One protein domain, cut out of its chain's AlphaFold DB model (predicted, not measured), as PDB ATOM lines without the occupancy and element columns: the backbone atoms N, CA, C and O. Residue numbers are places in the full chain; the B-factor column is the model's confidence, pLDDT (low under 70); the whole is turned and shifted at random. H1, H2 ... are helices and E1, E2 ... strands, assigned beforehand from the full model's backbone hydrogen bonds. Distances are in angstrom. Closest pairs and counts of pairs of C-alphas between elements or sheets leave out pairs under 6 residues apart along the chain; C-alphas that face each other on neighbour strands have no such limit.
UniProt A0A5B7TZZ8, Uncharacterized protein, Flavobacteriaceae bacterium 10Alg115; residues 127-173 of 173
ATOM      1  N   VAL A 127     210.037 259.753 110.968       92.94
ATOM      2  CA  VAL A 127     211.460 259.547 111.270       92.94
ATOM      3  C   VAL A 127     212.104 258.579 110.274       92.94
ATOM      4  O   VAL A 127     213.171 258.866 109.731       92.94
ATOM      5  N   GLN A 128     211.440 257.466 109.947       88.69
ATOM      6  CA  GLN A 128     211.952 256.510 108.957       88.69
ATOM      7  C   GLN A 128     212.108 257.136 107.564       88.69
ATOM      8  O   GLN A 128     213.095 256.877 106.874       88.69
ATOM      9  N   ARG A 129     211.171 258.003 107.152       90.12
ATOM     10  CA  ARG A 129     211.277 258.743 105.883       90.12
ATOM     11  C   ARG A 129     212.470 259.692 105.878       90.12
ATOM     12  O   ARG A 129     213.224 259.689 104.908       90.12
ATOM     13  N   GLN A 130     212.674 260.459 106.948       89.00
ATOM     14  CA  GLN A 130     213.832 261.353 107.067       89.00
ATOM     15  C   GLN A 130     215.151 260.577 107.005       89.00
ATOM     16  O   GLN A 130     216.045 260.938 106.240       89.00
ATOM     17  N   HIS A 131     215.242 259.466 107.738       89.19
ATOM     18  CA  HIS A 131     216.417 258.602 107.711       89.19
ATOM     19  C   HIS A 131     216.688 258.049 106.304       89.19
ATOM     20  O   HIS A 131     217.835 258.000 105.855       89.19
ATOM     21  N   GLN A 132     215.641 257.659 105.573       89.12
ATOM     22  CA  GLN A 132     215.784 257.163 104.209       89.12
ATOM     23  C   GLN A 132     216.274 258.251 103.243       89.12
ATOM     24  O   GLN A 132     217.182 257.988 102.455       89.12
ATOM     25  N   ILE A 133     215.743 259.473 103.348       89.75
ATOM     26  CA  ILE A 133     216.198 260.627 102.556       89.75
ATOM     27  C   ILE A 133     217.681 260.902 102.827       89.75
ATOM     28  O   ILE A 133     218.471 260.978 101.887       89.75
ATOM     29  N   ALA A 134     218.079 260.957 104.101       88.12
ATOM     30  CA  ALA A 134     219.472 261.166 104.488       88.12
ATOM     31  C   ALA A 134     220.393 260.063 103.935       88.12
ATOM     32  O   ALA A 134     221.475 260.340 103.413       88.12
ATOM     33  N   LYS A 135     219.953 258.800 103.988       90.94
ATOM     34  CA  LYS A 135     220.697 257.656 103.446       90.94
ATOM     35  C   LYS A 135     220.874 257.748 101.930       90.94
ATOM     36  O   LYS A 135     221.949 257.428 101.419       90.94
ATOM     37  N   ASP A 136     219.842 258.169 101.209       88.56
ATOM     38  CA  ASP A 136     219.901 258.321  99.757       88.56
ATOM     39  C   ASP A 136     220.768 259.515  99.339       88.56
ATOM     40  O   ASP A 136     221.516 259.416  98.362       88.56
ATOM     41  N   ASP A 137     220.763 260.601 100.106       85.94
ATOM     42  CA  ASP A 137     221.664 261.729  99.872       85.94
ATOM     43  C   ASP A 137     223.127 261.364 100.163       85.94
ATOM     44  O   ASP A 137     224.003 261.646  99.341       85.94
ATOM     45  N   LEU A 138     223.402 260.615 101.235       86.81
ATOM     46  CA  LEU A 138     224.737 260.063 101.495       86.81
ATOM     47  C   LEU A 138     225.217 259.151 100.361       86.81
ATOM     48  O   LEU A 138     226.371 259.244  99.942       86.81
ATOM     49  N   ARG A 139     224.340 258.304  99.807       88.38
ATOM     50  CA  ARG A 139     224.682 257.460  98.649       88.38
ATOM     51  C   ARG A 139     225.102 258.288  97.437       88.38
ATOM     52  O   ARG A 139     226.084 257.935  96.786       88.38
ATOM     53  N   LYS A 140     224.407 259.394  97.144       85.06
ATOM     54  CA  LYS A 140     224.774 260.305  96.043       85.06
ATOM     55  C   LYS A 140     226.148 260.940  96.267       85.06
ATOM     56  O   LYS A 140     226.929 261.041  95.324       85.06
ATOM     57  N   ILE A 141     226.455 261.340  97.502       85.06
ATOM     58  CA  ILE A 141     227.753 261.929  97.870       85.06
ATOM     59  C   ILE A 141     228.874 260.892  97.711       85.06
ATOM     60  O   ILE A 141     229.886 261.167  97.063       85.06
ATOM     61  N   ILE A 142     228.674 259.674  98.223       84.81
ATOM     62  CA  ILE A 142     229.649 258.579  98.108       84.81
ATOM     63  C   ILE A 142     229.913 258.233  96.637       84.81
ATOM     64  O   ILE A 142     231.070 258.082  96.254       84.81
ATOM     65  N   ALA A 143     228.883 258.185  95.788       84.62
ATOM     66  CA  ALA A 143     229.045 257.909  94.358       84.62
ATOM     67  C   ALA A 143     229.916 258.952  93.627       84.62
ATOM     68  O   ALA A 143     230.602 258.619  92.665       84.62
ATOM     69  N   LYS A 144     229.916 260.208  94.093       83.69
ATOM     70  CA  LYS A 144     230.758 261.296  93.562       83.69
ATOM     71  C   LYS A 144     232.146 261.369  94.217       83.69
ATOM     72  O   LYS A 144     232.945 262.251  93.883       83.69
ATOM     73  N   THR A 145     232.444 260.466  95.150       85.31
ATOM     74  CA  THR A 145     233.720 260.414  95.863       85.31
ATOM     75  C   THR A 145     234.695 259.501  95.128       85.31
ATOM     76  O   THR A 145     234.386 258.359  94.809       85.31
ATOM     77  N   THR A 146     235.906 259.992  94.883       83.06
ATOM     78  CA  THR A 146     236.982 259.224  94.246       83.06
ATOM     79  C   THR A 146     238.183 259.139  95.171       83.06
ATOM     80  O   THR A 146     238.532 260.114  95.833       83.06
ATOM     81  N   TYR A 147     238.819 257.974  95.241       82.75
ATOM     82  CA  TYR A 147     240.034 257.800  96.029       82.75
ATOM     83  C   TYR A 147     241.254 258.244  95.222       82.75
ATOM     84  O   TYR A 147     241.490 257.749  94.121       82.75
ATOM     85  N   VAL A 148     242.033 259.168  95.779       81.19
ATOM     86  CA  VAL A 148     243.262 259.675  95.170       81.19
ATOM     87  C   VAL A 148     244.443 259.218  96.019       81.19
ATOM     88  O   VAL A 148     244.547 259.541  97.204       81.19
ATOM     89  N   LYS A 149     245.347 258.445  95.411       72.88
ATOM     90  CA  LYS A 149     246.561 257.966  96.078       72.88
ATOM     91  C   LYS A 149     247.550 259.127  96.243       72.88
ATOM     92  O   LYS A 149     247.900 259.781  95.263       72.88
ATOM     93  N   GLY A 150     247.993 259.370  97.475       76.69
ATOM     94  CA  GLY A 150     248.982 260.399  97.791       76.69
ATOM     95  C   GLY A 150     250.382 260.010  97.312       76.69
ATOM     96  O   GLY A 150     250.772 258.849  97.411       76.69
ATOM     97  N   SER A 151     251.133 260.982  96.786       69.69
ATOM     98  CA  SER A 151     252.547 260.801  96.407       69.69
ATOM     99  C   SER A 151     253.465 260.755  97.640       69.69
ATOM    100  O   SER A 151     254.411 259.975  97.689       69.69
ATOM    101  N   PHE A 152     253.127 261.526  98.679       55.53
ATOM    102  CA  PHE A 152     253.786 261.517  99.984       55.53
ATOM    103  C   PHE A 152     252.711 261.425 101.077       55.53
ATOM    104  O   PHE A 152     251.969 262.380 101.295       55.53
ATOM    105  N   GLY A 153     252.599 260.263 101.727       71.12
ATOM    106  CA  GLY A 153     251.601 259.981 102.771       71.12
ATOM    107  C   GLY A 153     250.385 259.163 102.305       71.12
ATOM    108  O   GLY A 153     250.313 258.709 101.163       71.12
ATOM    109  N   GLY A 154     249.436 258.933 103.220       74.62
ATOM    110  CA  GLY A 154     248.202 258.186 102.946       74.62
ATOM    111  C   GLY A 154     247.306 258.885 101.915       74.62
ATOM    112  O   GLY A 154     247.268 260.111 101.846       74.62
ATOM    113  N   GLY A 155     246.598 258.114 101.082       81.00
ATOM    114  CA  GLY A 155     245.659 258.675 100.102       81.00
ATOM    115  C   GLY A 155     244.431 259.322 100.747       81.00
ATOM    116  O   GLY A 155     244.077 259.006 101.882       81.00
ATOM    117  N   TYR A 156     243.768 260.206 100.005       81.50
ATOM    118  CA  TYR A 156     242.595 260.956 100.458       81.50
ATOM    119  C   TYR A 156     241.407 260.753  99.512       81.50
ATOM    120  O   TYR A 156     241.558 260.408  98.339       81.50
ATOM    121  N   LEU A 157     240.201 260.962 100.037       83.00
ATOM    122  CA  LEU A 157     238.965 260.917  99.262       83.00
ATOM    123  C   LEU A 157     238.668 262.312  98.706       83.00
ATOM    124  O   LEU A 157     238.518 263.272  99.458       83.00
ATOM    125  N   LYS A 158     238.593 262.430  97.380       82.25
ATOM    126  CA  LYS A 158     238.232 263.659  96.677       82.25
ATOM    127  C   LYS A 158     236.758 263.615  96.297       82.25
ATOM    128  O   LYS A 158     236.334 262.750  95.527       82.25
ATOM    129  N   LEU A 159     236.005 264.582  96.804       83.06
ATOM    130  CA  LEU A 159     234.616 264.807  96.433       83.06
ATOM    131  C   LEU A 159     234.557 265.702  95.190       83.06
ATOM    132  O   LEU A 159     235.043 266.833  95.224       83.06
ATOM    133  N   ASN A 160     233.988 265.211  94.090       78.19
ATOM    134  CA  ASN A 160     233.804 266.021  92.884       78.19
ATOM    135  C   ASN A 160     232.402 266.651  92.900       78.19
ATOM    136  O   ASN A 160     231.422 265.995  92.551       78.19
ATOM    137  N   LEU A 161     232.316 267.918  93.319       79.25
ATOM    138  CA  LEU A 161     231.090 268.724  93.325       79.25
ATOM    139  C   LEU A 161     231.317 270.064  92.621       79.25
ATOM    140  O   LEU A 161     232.422 270.611  92.657       79.25
ATOM    141  N   SER A 162     230.259 270.615  92.022       80.31
ATOM    142  CA  SER A 162     230.258 272.019  91.599       80.31
ATOM    143  C   SER A 162     230.069 272.948  92.807       80.31
ATOM    144  O   SER A 162     229.566 272.542  93.858       80.31
ATOM    145  N   LYS A 163     230.456 274.223  92.666       76.06
ATOM    146  CA  LYS A 163     230.298 275.228  93.731       76.06
ATOM    147  C   LYS A 163     228.827 275.422  94.129       76.06
ATOM    148  O   LYS A 163     228.528 275.583  95.304       76.06
ATOM    149  N   GLU A 164     227.917 275.344  93.160       77.19
ATOM    150  CA  GLU A 164     226.468 275.455  93.375       77.19
ATOM    151  C   GLU A 164     225.892 274.234  94.106       77.19
ATOM    152  O   GLU A 164     225.052 274.375  94.993       77.19
ATOM    153  N   GLU A 165     226.364 273.025  93.784       77.62
ATOM    154  CA  GLU A 165     225.952 271.803  94.485       77.62
ATOM    155  C   GLU A 165     226.412 271.802  95.950       77.62
ATOM    156  O   GLU A 165     225.685 271.327  96.822       77.62
ATOM    157  N   PHE A 166     227.595 272.352  96.232       78.38
ATOM    158  CA  PHE A 166     228.122 272.466  97.592       78.38
ATOM    159  C   PHE A 166     227.317 273.449  98.454       78.38
ATOM    160  O   PHE A 166     226.956 273.114  99.581       78.38
ATOM    161  N   GLU A 167     226.979 274.630  97.926       80.19
ATOM    162  CA  GLU A 167     226.150 275.606  98.651       80.19
ATOM    163  C   GLU A 167     224.733 275.071  98.907       80.19
ATOM    164  O   GLU A 167     224.208 275.204 100.011       80.19
ATOM    165  N   ASN A 168     224.141 274.368  97.935       80.75
ATOM    166  CA  ASN A 168     222.840 273.715  98.114       80.75
ATOM    167  C   ASN A 168     222.864 272.617  99.188       80.75
ATOM    168  O   ASN A 168     221.876 272.430  99.897       80.75
ATOM    169  N   LEU A 169     223.969 271.875  99.321       78.19
ATOM    170  CA  LEU A 169     224.133 270.901 100.404       78.19
ATOM    171  C   LEU A 169     224.285 271.591 101.760       78.19
ATOM    172  O   LEU A 169     223.695 271.136 102.734       78.19
ATOM    173  N   LYS A 170     225.022 272.705 101.816       77.06
ATOM    174  CA  LYS A 170     225.203 273.498 103.037       77.06
ATOM    175  C   LYS A 170     223.901 274.137 103.528       77.06
ATOM    176  O   LYS A 170     223.729 274.260 104.729       77.06
ATOM    177  N   GLN A 171     222.993 274.521 102.629       77.31
ATOM    178  CA  GLN A 171     221.674 275.057 102.997       77.31
ATOM    179  C   GLN A 171     220.669 273.991 103.460       77.31
ATOM    180  O   GLN A 171     219.663 274.336 104.071       77.31
ATOM    181  N   LYS A 172     220.892 272.715 103.123       71.69
ATOM    182  CA  LYS A 172     220.006 271.597 103.497       71.69
ATOM    183  C   LYS A 172     220.338 270.960 104.851       71.69
ATOM    184  O   LYS A 172     219.544 270.147 105.321       71.69
ATOM    185  N   LEU A 173     221.510 271.272 105.401       63.75
ATOM    186  CA  LEU A 173     222.004 270.852 106.715       63.75
ATOM    187  C   LEU A 173     221.645 271.901 107.767       63.75
ATOM    188  O   LEU A 173     221.305 271.474 108.889       63.75
TER     189      LEU A 173
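What this domain is: This is residues 127 to 173 of the 173 residues of an uncharacterized protein of Flavobacteriaceae bacterium 10Alg115 (UniProt A0A5B7TZZ8). A long helix, H1, and a two-stranded hairpin, E1 and E2, follow each other in one long, thin line, and after E2 the chain folds back to a shorter helix, H2, which is set off to one side with an open gap between it and H1. The picture is open, with few contacts: the hairpin is the one well-paired part, and residues 127 to 136 of H1 stick out. The printed part has 47 residues, with two named helices and two named strands in the order H1, E1, E2, H2; the sheet has the order E1, E2 and is antiparallel. The class is mixed, helices and strands. The whole is only just loose, close to extended, with a radius of gyration of the C-alphas of 13.8 A and spans of 43 by 23 by 14 A.

How they stand to each other: Helix H1, residues 127 to 143, has a tight link of one residue to strand E1, residues 145 to 148. E1 and strand E2, residues 156 to 159, form a hairpin over a short link of 7 residues. The two strands are antiparallel, with an angle of 145 degrees between their N-to-C directions. The C-alphas of Thr 145 and Leu 159 face each other at 4.5 A, and those of Val 148 and Tyr 156 at 5.5 A. N 146 and O 158 are within hydrogen-bond range at 2.9 A, as are N 158 and O 146 at 2.8 A. The closest C-alphas of H1 and E2 are those of Ile 141 and Leu 159, 7.6 A apart. A tight link of 3 residues joins E2 to helix H2, residues 163 to 172. H1 and H2 are apart, and so are E1 and H2. In H1 and H2 every O i to N i+4 pair is within hydrogen-bond range.

Where its parts are: H1 begins at C-alpha 127 (211.460, 259.547, 111.270) and is 24.5 A long from first to last C-alpha, ending at C-alpha 143 (229.045, 257.909, 94.358). E1, residues 145 to 148, is 9.6 A long, and E2, residues 156 to 159, is 9.7 A long. H2, residues 163 to 172, is 14.6 A long and ends at C-alpha 172 (220.006, 271.597, 103.497).

The domain as a whole: The two C-alphas farthest apart are those of Val 127 and Phe 152, at 43.8 A, while those of Val 127 and Leu 173, the chain's last residue, are 16.1 A apart. Residues 127 to 136, which belong to H1, stand free, and so do residues 162 to 168, of which 163 to 168 belong to H2. The printed part has no cut, and no link is long. The mean pLDDT of the printed part is 81.3; confidence is low, under 70, at residues 151 to 152 and at residue 173.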